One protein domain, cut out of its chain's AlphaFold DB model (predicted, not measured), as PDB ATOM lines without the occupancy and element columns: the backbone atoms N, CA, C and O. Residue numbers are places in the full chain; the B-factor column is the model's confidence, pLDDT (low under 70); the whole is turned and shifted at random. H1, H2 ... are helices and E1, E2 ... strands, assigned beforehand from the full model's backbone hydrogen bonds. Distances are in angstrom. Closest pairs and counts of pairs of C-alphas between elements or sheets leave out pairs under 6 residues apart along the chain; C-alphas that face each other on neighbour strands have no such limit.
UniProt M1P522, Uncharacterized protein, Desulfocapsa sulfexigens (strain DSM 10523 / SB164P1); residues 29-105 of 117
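AT A GLANCE: This is residues 29 to 105 of the 117 residues of an uncharacterized protein of Desulfocapsa sulfexigens (strain DSM 10523 / SB164P1) (UniProt M1P522). What shape do these atoms make? A hairpin of E1 and E2 stands partly face to face with a strongly twisted sheet of E3, E4 and E5, as a small sandwich, and the long helix H1 packs on both with its earlier part: its residues 86 to 96 on the larger sheet and 87 to 95 on E1. Its later residues run on past the sheets. How is it made up? The printed part has 77 residues, with five named strands and then one named helix, E1 E2 E3 E4 E5 H1; the sheets run E1 - E2 and E3 - E4 - E5, both antiparallel, and the class is mixed, helices and strands. The whole is compact, with a radius of gyration of the C-alphas of 12.8 A and spans of 40 by 27 by 19 A.

IN THESE COORDINATES: Where are the strands? E1 is residues 29 to 33, beginning at C-alpha 29 at (293.419, 332.096, 315.393), and E2 is residues 39 to 44. E3, residues 49 to 58, is 22.4 A long and bends by 51 degrees at residue 53. E4, residues 66 to 73, is 22.8 A long, and E5 is residues 79 to 84. Where is the helix? H1, residues 86 to 105, is 28.6 A long, from C-alpha 86 at (299.133, 319.410, 321.876) to C-alpha 105 at (271.800, 324.844, 315.272).

HOW THE PARTS SIT: How do the strands pair? E3, E4 and E5 form a meander, each strand the antiparallel neighbour of the one before, with N 53 and O 69 at 2.8 A and N 70 and O 82 at 2.8 A within hydrogen-bond range. In the hairpin E1 and E2, N 32 and O 40 are 2.8 A apart, also within hydrogen-bond range. How do the two sheets stand? The parts that face each other are 10.6 A centre to centre, with strands at 27 degrees. The closest C-alphas of E1 and E5, those of Thr 32 and Leu 84, are 4.7 A apart, while E1 and E3 are apart. Where is H1? It is on one face of the sheet E3 E4 E5, making two layers, at a height over the sheet of 11.2 A, and runs along the strands at 19 degrees to E4 on the local plane. It lies over E3 and E4, and its closest C-alphas to E4 are Gln 86 and Lys 68, 5.9 A apart. In H1 every O i to N i+4 pair is within hydrogen-bond range.

THE WHOLE: How far does it reach? The two C-alphas farthest apart, those of Ser 36 and Gly 105, are 41.3 A apart. Is it whole, and how sure is the model? The printed part has no cut; the link E3 to E4 is short and the other links are tight. The mean pLDDT of the printed part is 94.4, and no printed residue is under 70.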
ATOM      1  N   VAL A  29     292.058 331.587 315.171       97.62
ATOM      2  CA  VAL A  29     293.419 332.096 315.393       97.62
ATOM      3  C   VAL A  29     294.110 331.181 316.389       97.62
ATOM      4  O   VAL A  29     293.540 330.880 317.431       97.62
ATOM      5  N   PHE A  30     295.324 330.743 316.075       98.00
ATOM      6  CA  PHE A  30     296.049 329.800 316.922       98.00
ATOM      7  C   PHE A  30     297.560 329.996 316.845       98.00
ATOM      8  O   PHE A  30     298.093 330.507 315.852       98.00
ATOM      9  N   GLU A  31     298.246 329.572 317.901       98.12
ATOM     10  CA  GLU A  31     299.705 329.557 317.962       98.12
ATOM     11  C   GLU A  31     300.283 328.373 317.166       98.12
ATOM     12  O   GLU A  31     299.825 327.229 317.224       98.12
ATOM     13  N   THR A  32     301.330 328.638 316.398       97.44
ATOM     14  CA  THR A  32     302.119 327.621 315.702       97.44
ATOM     15  C   THR A  32     303.444 327.438 316.413       97.44
ATOM     16  O   THR A  32     304.002 328.414 316.902       97.44
ATOM     17  N   MET A  33     303.983 326.225 316.398       96.50
ATOM     18  CA  MET A  33     305.308 325.906 316.918       96.50
ATOM     19  C   MET A  33     306.026 324.990 315.931       96.50
ATOM     20  O   MET A  33     305.506 323.928 315.583       96.50
ATOM     21  N   ASP A  34     307.212 325.386 315.476       94.19
ATOM     22  CA  ASP A  34     308.057 324.525 314.653       94.19
ATOM     23  C   ASP A  34     308.890 323.546 315.503       94.19
ATOM     24  O   ASP A  34     308.926 323.599 316.732       94.19
ATOM     25  N   CYS A  35     309.587 322.622 314.840       92.81
ATOM     26  CA  CYS A  35     310.398 321.609 315.519       92.81
ATOM     27  C   CYS A  35     311.632 322.171 316.250       92.81
ATOM     28  O   CYS A  35     312.275 321.437 316.995       92.81
ATOM     29  N   SER A  36     311.980 323.439 316.016       94.06
ATOM     30  CA  SER A  36     313.060 324.150 316.707       94.06
ATOM     31  C   SER A  36     312.539 324.970 317.893       94.06
ATOM     32  O   SER A  36     313.335 325.557 318.617       94.06
ATOM     33  N   GLY A  37     311.218 325.002 318.094       92.81
ATOM     34  CA  GLY A  37     310.562 325.753 319.159       92.81
ATOM     35  C   GLY A  37     310.265 327.196 318.780       92.81
ATOM     36  O   GLY A  37     309.858 327.968 319.640       92.81
ATOM     37  N   ASN A  38     310.446 327.581 317.511       95.81
ATOM     38  CA  ASN A  38     310.028 328.904 317.073       95.81
ATOM     39  C   ASN A  38     308.507 328.941 317.019       95.81
ATOM     40  O   ASN A  38     307.880 328.070 316.405       95.81
ATOM     41  N   THR A  39     307.935 329.970 317.635       96.75
ATOM     42  CA  THR A  39     306.493 330.165 317.663       96.75
ATOM     43  C   THR A  39     306.040 331.306 316.764       96.75
ATOM     44  O   THR A  39     306.820 332.152 316.321       96.75
ATOM     45  N   GLY A  40     304.754 331.294 316.436       97.25
ATOM     46  CA  GLY A  40     304.102 332.279 315.584       97.25
ATOM     47  C   GLY A  40     302.591 332.134 315.668       97.25
ATOM     48  O   GLY A  40     302.092 331.312 316.426       97.25
ATOM     49  N   PHE A  41     301.857 332.905 314.873       97.69
ATOM     50  CA  PHE A  41     300.400 332.812 314.819       97.69
ATOM     51  C   PHE A  41     299.932 332.537 313.399       97.69
ATOM     52  O   PHE A  41     300.490 333.060 312.431       97.69
ATOM     53  N   ALA A  42     298.876 331.742 313.290       97.56
ATOM     54  CA  ALA A  42     298.174 331.494 312.046       97.56
ATOM     55  C   ALA A  42     296.683 331.787 312.212       97.56
ATOM     56  O   ALA A  42     296.133 331.816 313.314       97.56
ATOM     57  N   THR A  43     296.026 332.038 311.085       96.25
ATOM     58  CA  THR A  43     294.593 332.316 311.024       96.25
ATOM     59  C   THR A  43     294.008 331.558 309.851       96.25
ATOM     60  O   THR A  43     294.519 331.668 308.736       96.25
ATOM     61  N   VAL A  44     292.963 330.773 310.103       96.00
ATOM     62  CA  VAL A  44     292.345 329.906 309.089       96.00
ATOM     63  C   VAL A  44     290.827 329.925 309.204       96.00
ATOM     64  O   VAL A  44     290.272 330.148 310.281       96.00
ATOM     65  N   GLY A  45     290.150 329.705 308.081       95.06
ATOM     66  CA  GLY A  45     288.719 329.422 308.073       95.06
ATOM     67  C   GLY A  45     288.428 328.045 308.686       95.06
ATOM     68  O   GLY A  45     289.205 327.110 308.486       95.06
ATOM     69  N   PRO A  46     287.320 327.874 309.427       94.38
ATOM     70  CA  PRO A  46     286.949 326.579 309.998       94.38
ATOM     71  C   PRO A  46     286.650 325.520 308.926       94.38
ATOM     72  O   PRO A  46     286.862 324.333 309.154       94.38
ATOM     73  N   ASP A  47     286.175 325.943 307.757       92.38
ATOM     74  CA  ASP A  47     285.912 325.124 306.571       92.38
ATOM     75  C   ASP A  47     287.183 324.743 305.798       92.38
ATOM     76  O   ASP A  47     287.192 323.760 305.060       92.38
ATOM     77  N   GLU A  48     288.272 325.482 306.002       95.31
ATOM     78  CA  GLU A  48     289.577 325.179 305.416       95.31
ATOM     79  C   GLU A  48     290.281 324.042 306.183       95.31
ATOM     80  O   GLU A  48     291.171 323.386 305.637       95.31
ATOM     81  N   ILE A  49     289.897 323.773 307.439       96.62
ATOM     82  CA  ILE A  49     290.512 322.736 308.275       96.62
ATOM     83  C   ILE A  49     290.089 321.343 307.805       96.62
ATOM     84  O   ILE A  49     288.941 320.928 307.954       96.62
ATOM     85  N   PHE A  50     291.062 320.568 307.327       96.25
ATOM     86  CA  PHE A  50     290.846 319.196 306.880       96.25
ATOM     87  C   PHE A  50     291.032 318.172 308.004       96.25
ATOM     88  O   PHE A  50     290.217 317.267 308.186       96.25
ATOM     89  N   LYS A  51     292.143 318.270 308.748       95.94
ATOM     90  CA  LYS A  51     292.522 317.254 309.741       95.94
ATOM     91  C   LYS A  51     293.511 317.788 310.771       95.94
ATOM     92  O   LYS A  51     294.461 318.476 310.417       95.94
ATOM     93  N   VAL A  52     293.356 317.342 312.020       96.69
ATOM     94  CA  VAL A  52     294.394 317.414 313.062       96.69
ATOM     95  C   VAL A  52     294.991 316.024 313.288       96.69
ATOM     96  O   VAL A  52     294.264 315.046 313.472       96.69
ATOM     97  N   GLY A  53     296.317 315.916 313.256       95.50
ATOM     98  CA  GLY A  53     297.062 314.662 313.366       95.50
ATOM     99  C   GLY A  53     298.313 314.769 314.237       95.50
ATOM    100  O   GLY A  53     298.614 315.816 314.806       95.50
ATOM    101  N   ASN A  54     299.040 313.658 314.363       93.88
ATOM    102  CA  ASN A  54     300.369 313.666 314.972       93.88
ATOM    103  C   ASN A  54     301.381 314.227 313.974       93.88
ATOM    104  O   ASN A  54     301.337 313.838 312.811       93.88
ATOM    105  N   GLY A  55     302.278 315.091 314.445       90.50
ATOM    106  CA  GLY A  55     303.438 315.525 313.683       90.50
ATOM    107  C   GLY A  55     304.649 314.623 313.881       90.50
ATOM    108  O   GLY A  55     304.666 313.729 314.736       90.50
ATOM    109  N   ASP A  56     305.676 314.890 313.083       88.56
ATOM    110  CA  ASP A  56     306.891 314.077 313.052       88.56
ATOM    111  C   ASP A  56     307.869 314.425 314.177       88.56
ATOM    112  O   ASP A  56     308.605 313.552 314.639       88.56
ATOM    113  N   CYS A  57     307.838 315.666 314.667       90.12
ATOM    114  CA  CYS A  57     308.767 316.148 315.676       90.12
ATOM    115  C   CYS A  57     308.168 316.255 317.081       90.12
ATOM    116  O   CYS A  57     306.954 316.336 317.306       90.12
ATOM    117  N   THR A  58     309.077 316.205 318.044       94.06
ATOM    118  CA  THR A  58     308.799 316.310 319.470       94.06
ATOM    119  C   THR A  58     308.720 317.776 319.883       94.06
ATOM    120  O   THR A  58     309.383 318.614 319.279       94.06
ATOM    121  N   ASN A  59     307.921 318.089 320.902       92.19
ATOM    122  CA  ASN A  59     307.900 319.416 321.498       92.19
ATOM    123  C   ASN A  59     309.270 319.702 322.159       92.19
ATOM    124  O   ASN A  59     309.676 318.932 323.034       92.19
ATOM    125  N   PRO A  60     309.977 320.779 321.775       90.19
ATOM    126  CA  PRO A  60     311.250 321.167 322.390       90.19
ATOM    127  C   PRO A  60     311.140 321.479 323.887       90.19
ATOM    128  O   PRO A  60     312.094 321.264 324.630       90.19
ATOM    129  N   GLU A  61     309.975 321.947 324.332       89.50
ATOM    130  CA  GLU A  61     309.695 322.274 325.734       89.50
ATOM    131  C   GLU A  61     309.270 321.046 326.554       89.50
ATOM    132  O   GLU A  61     309.417 321.023 327.773       89.50
ATOM    133  N   ASP A  62     308.755 320.007 325.891       90.94
ATOM    134  CA  ASP A  62     308.334 318.753 326.522       90.94
ATOM    135  C   ASP A  62     308.662 317.553 325.617       90.94
ATOM    136  O   ASP A  62     307.810 317.095 324.842       90.94
ATOM    137  N   PRO A  63     309.883 316.995 325.730       90.94
ATOM    138  CA  PRO A  63     310.334 315.892 324.889       90.94
ATOM    139  C   PRO A  63     309.513 314.593 325.003       90.94
ATOM    140  O   PRO A  63     309.677 313.681 324.192       90.94
ATOM    141  N   ALA A  64     308.623 314.465 325.993       93.00
ATOM    142  CA  ALA A  64     307.719 313.320 326.093       93.00
ATOM    143  C   ALA A  64     306.505 313.446 325.151       93.00
ATOM    144  O   ALA A  64     305.775 312.476 324.929       93.00
ATOM    145  N   LYS A  65     306.265 314.635 324.589       92.31
ATOM    146  CA  LYS A  65     305.094 314.953 323.773       92.31
ATOM    147  C   LYS A  65     305.495 315.248 322.335       92.31
ATOM    148  O   LYS A  65     306.342 316.087 322.065       92.31
ATOM    149  N   LYS A  66     304.807 314.619 321.380       95.12
ATOM    150  CA  LYS A  66     304.883 315.026 319.969       95.12
ATOM    151  C   LYS A  66     304.060 316.280 319.710       95.12
ATOM    152  O   LYS A  66     302.975 316.419 320.290       95.12
ATOM    153  N   LEU A  67     304.551 317.129 318.812       96.38
ATOM    154  CA  LEU A  67     303.757 318.200 318.226       96.38
ATOM    155  C   LEU A  67     302.639 317.609 317.356       96.38
ATOM    156  O   LEU A  67     302.660 316.441 316.949       96.38
ATOM    157  N   LYS A  68     301.614 318.416 317.115       97.88
ATOM    158  CA  LYS A  68     300.473 318.090 316.265       97.88
ATOM    159  C   LYS A  68     300.611 318.802 314.930       97.88
ATOM    160  O   LYS A  68     301.276 319.824 314.839       97.88
ATOM    161  N   GLN A  69     299.969 318.245 313.913       97.62
ATOM    162  CA  GLN A  69     299.869 318.845 312.588       97.62
ATOM    163  C   GLN A  69     298.411 319.177 312.289       97.62
ATOM    164  O   GLN A  69     297.541 318.320 312.447       97.62
ATOM    165  N   LEU A  70     298.160 320.402 311.840       97.69
ATOM    166  CA  LEU A  70     296.893 320.865 311.288       97.69
ATOM    167  C   LEU A  70     297.043 320.980 309.771       97.69
ATOM    168  O   LEU A  70     297.855 321.762 309.280       97.69
ATOM    169  N   LEU A  71     296.261 320.192 309.039       97.38
ATOM    170  CA  LEU A  71     296.167 320.235 307.583       97.38
ATOM    171  C   LEU A  71     295.035 321.176 307.184       97.38
ATOM    172  O   LEU A  71     293.892 320.978 307.603       97.38
ATOM    173  N   VAL A  72     295.362 322.166 306.363       97.62
ATOM    174  CA  VAL A  72     294.452 323.230 305.936       97.62
ATOM    175  C   VAL A  72     294.463 323.308 304.418       97.62
ATOM    176  O   VAL A  72     295.532 323.365 303.814       97.62
ATOM    177  N   HIS A  73     293.291 323.294 303.795       96.38
ATOM    178  CA  HIS A  73     293.157 323.478 302.355       96.38
ATOM    179  C   HIS A  73     293.665 324.861 301.938       96.38
ATOM    180  O   HIS A  73     293.318 325.869 302.545       96.38
ATOM    181  N   ASP A  74     294.469 324.920 300.879       91.81
ATOM    182  CA  ASP A  74     295.038 326.181 300.381       91.81
ATOM    183  C   ASP A  74     294.303 326.768 299.165       91.81
ATOM    184  O   ASP A  74     294.752 327.752 298.582       91.81
ATOM    185  N   GLY A  75     293.183 326.152 298.773       88.25
ATOM    186  CA  GLY A  75     292.389 326.533 297.603       88.25
ATOM    187  C   GLY A  75     292.898 325.978 296.266       88.25
ATOM    188  O   GLY A  75     292.188 326.083 295.271       88.25
ATOM    189  N   SER A  76     294.073 325.340 296.224       89.88
ATOM    190  CA  SER A  76     294.661 324.759 295.004       89.88
ATOM    191  C   SER A  76     294.468 323.240 294.875       89.88
ATOM    192  O   SER A  76     294.959 322.624 293.931       89.88
ATOM    193  N   GLY A  77     293.776 322.618 295.836       87.00
ATOM    194  CA  GLY A  77     293.723 321.158 295.982       87.00
ATOM    195  C   GLY A  77     294.906 320.577 296.768       87.00
ATOM    196  O   GLY A  77     294.983 319.360 296.933       87.00
ATOM    197  N   SER A  78     295.791 321.437 297.283       94.12
ATOM    198  CA  SER A  78     296.893 321.074 298.176       94.12
ATOM    199  C   SER A  78     296.576 321.445 299.630       94.12
ATOM    200  O   SER A  78     295.528 322.026 299.942       94.12
ATOM    201  N   TYR A  79     297.487 321.076 300.536       95.06
ATOM    202  CA  TYR A  79     297.375 321.369 301.962       95.06
ATOM    203  C   TYR A  79     298.553 322.208 302.444       95.06
ATOM    204  O   TYR A  79     299.713 321.848 302.237       95.06
ATOM    205  N   LYS A  80     298.247 323.273 303.182       96.00
ATOM    206  CA  LYS A  80     299.183 323.897 304.115       96.00
ATOM    207  C   LYS A  80     299.194 323.091 305.408       96.00
ATOM    208  O   LYS A  80     298.147 322.658 305.890       96.00
ATOM    209  N   VAL A  81     300.384 322.892 305.961       95.94
ATOM    210  CA  VAL A  81     300.580 322.183 307.226       95.94
ATOM    211  C   VAL A  81     301.071 323.179 308.258       95.94
ATOM    212  O   VAL A  81     302.114 323.801 308.066       95.94
ATOM    213  N   TYR A  82     300.335 323.300 309.355       96.94
ATOM    214  CA  TYR A  82     300.790 324.010 310.542       96.94
ATOM    215  C   TYR A  82     301.162 323.003 311.619       96.94
ATOM    216  O   TYR A  82     300.447 322.024 311.834       96.94
ATOM    217  N   THR A  83     302.269 323.255 312.305       97.38
ATOM    218  CA  THR A  83     302.686 322.470 313.465       97.38
ATOM    219  C   THR A  83     302.330 323.242 314.731       97.38
ATOM    220  O   THR A  83     302.475 324.461 314.775       97.38
ATOM    221  N   LEU A  84     301.785 322.550 315.728       97.25
ATOM    222  CA  LEU A  84     301.212 323.139 316.941       97.25
ATOM    223  C   LEU A  84     301.528 322.269 318.159       97.25
ATOM    224  O   LEU A  84     301.738 321.056 318.046       97.25
ATOM    225  N   SER A  85     301.493 322.876 319.344       96.62
ATOM    226  CA  SER A  85     301.524 322.129 320.601       96.62
ATOM    227  C   SER A  85     300.272 321.245 320.739       96.62
ATOM    228  O   SER A  85     299.261 321.418 320.052       96.62
ATOM    229  N   GLN A  86     300.311 320.256 321.635       96.06
ATOM    230  CA  GLN A  86     299.133 319.410 321.876       96.06
ATOM    231  C   GLN A  86     297.971 320.176 322.506       96.06
ATOM    232  O   GLN A  86     296.813 319.821 322.292       96.06
ATOM    233  N   GLU A  87     298.293 321.169 323.331       96.06
ATOM    234  CA  GLU A  87     297.307 322.042 323.946       96.06
ATOM    235  C   GLU A  87     296.630 322.896 322.885       96.06
ATOM    236  O   GLU A  87     295.408 322.877 322.782       96.06
ATOM    237  N   GLU A  88     297.418 323.502 322.007       97.44
ATOM    238  CA  GLU A  88     296.876 324.376 320.979       97.44
ATOM    239  C   GLU A  88     296.059 323.613 319.934       97.44
ATOM    240  O   GLU A  88     294.971 324.030 319.541       97.44
ATOM    241  N   ALA A  89     296.484 322.395 319.591       97.50
ATOM    242  CA  ALA A  89     295.670 321.475 318.801       97.50
ATOM    243  C   ALA A  89     294.296 321.202 319.428       97.50
ATOM    244  O   ALA A  89     293.301 321.041 318.719       97.50
ATOM    245  N   ARG A  90     294.234 321.100 320.762       97.62
ATOM    246  CA  ARG A  90     292.978 320.887 321.484       97.62
ATOM    247  C   ARG A  90     292.106 322.138 321.416       97.62
ATOM    248  O   ARG A  90     290.909 321.979 321.199       97.62
ATOM    249  N   ASN A  91     292.695 323.323 321.551       98.00
ATOM    250  CA  ASN A  91     291.992 324.603 321.461       98.00
ATOM    251  C   ASN A  91     291.345 324.775 320.081       98.00
ATOM    252  O   ASN A  91     290.126 324.917 320.002       98.00
ATOM    253  N   VAL A  92     292.112 324.582 318.999       97.88
ATOM    254  CA  VAL A  92     291.590 324.613 317.617       97.88
ATOM    255  C   VAL A  92     290.431 323.629 317.434       97.88
ATOM    256  O   VAL A  92     289.400 323.960 316.852       97.88
ATOM    257  N   MET A  93     290.560 322.404 317.955       97.56
ATOM    258  CA  MET A  93     289.505 321.392 317.841       97.56
ATOM    259  C   MET A  93     288.253 321.716 318.664       97.56
ATOM    260  O   MET A  93     287.161 321.288 318.285       97.56
ATOM    261  N   LEU A  94     288.391 322.393 319.805       97.75
ATOM    262  CA  LEU A  94     287.255 322.851 320.605       97.75
ATOM    263  C   LEU A  94     286.507 323.960 319.869       97.75
ATOM    264  O   LEU A  94     285.302 323.837 319.662       97.75
ATOM    265  N   GLU A  95     287.233 324.960 319.383       96.81
ATOM    266  CA  GLU A  95     286.666 326.086 318.648       96.81
ATOM    267  C   GLU A  95     285.962 325.633 317.361       96.81
ATOM    268  O   GLU A  95     284.813 325.995 317.101       96.81
ATOM    269  N   LEU A  96     286.583 324.720 316.603       95.94
ATOM    270  CA  LEU A  96     285.967 324.119 315.421       95.94
ATOM    271  C   LEU A  96     284.660 323.381 315.764       95.94
ATOM    272  O   LEU A  96     283.674 323.482 315.033       95.94
ATOM    273  N   LYS A  97     284.614 322.644 316.881       95.38
ATOM    274  CA  LYS A  97     283.386 321.956 317.322       95.38
ATOM    275  C   LYS A  97     282.286 322.938 317.700       95.38
ATOM    276  O   LYS A  97     281.124 322.683 317.384       95.38
ATOM    277  N   GLU A  98     282.627 324.030 318.375       94.75
ATOM    278  CA  GLU A  98     281.672 325.076 318.740       94.75
ATOM    279  C   GLU A  98     281.100 325.763 317.500       94.75
ATOM    280  O   GLU A  98     279.876 325.880 317.379       94.75
ATOM    281  N   TYR A  99     281.953 326.093 316.528       92.88
ATOM    282  CA  TYR A  99     281.531 326.617 315.233       92.88
ATOM    283  C   TYR A  99     280.570 325.657 314.516       92.88
ATOM    284  O   TYR A  99     279.464 326.045 314.126       92.88
ATOM    285  N   MET A 100     280.932 324.375 314.405       91.06
ATOM    286  CA  MET A 100     280.089 323.369 313.747       91.06
ATOM    287  C   MET A 100     278.758 323.154 314.478       91.06
ATOM    288  O   MET A 100     277.719 322.983 313.838       91.06
ATOM    289  N   LYS A 101     278.757 323.207 315.816       91.88
ATOM    290  CA  LYS A 101     277.535 323.143 316.627       91.88
ATOM    291  C   LYS A 101     276.631 324.350 316.373       91.88
ATOM    292  O   LYS A 101     275.424 324.173 316.221       91.88
ATOM    293  N   SER A 102     277.203 325.551 316.301       88.69
ATOM    294  CA  SER A 102     276.472 326.779 315.975       88.69
ATOM    295  C   SER A 102     275.843 326.696 314.581       88.69
ATOM    296  O   SER A 102     274.632 326.871 314.442       88.69
ATOM    297  N   ARG A 103     276.628 326.298 313.567       86.25
ATOM    298  CA  ARG A 103     276.158 326.083 312.186       86.25
ATOM    299  C   ARG A 103     275.019 325.072 312.118       86.25
ATOM    300  O   ARG A 103     273.993 325.363 311.512       86.25
ATOM    301  N   LYS A 104     275.158 323.921 312.782       81.31
ATOM    302  CA  LYS A 104     274.083 322.923 312.859       81.31
ATOM    303  C   LYS A 104     272.817 323.505 313.491       81.31
ATOM    304  O   LYS A 104     271.739 323.352 312.937       81.31
ATOM    305  N   GLY A 105     272.946 324.228 314.603       79.19
ATOM    306  CA  GLY A 105     271.800 324.844 315.272       79.19
ATOM    307  C   GLY A 105     271.106 325.940 314.456       79.19
ATOM    308  O   GLY A 105     269.944 326.243 314.722       79.19
TER     309      GLY A 105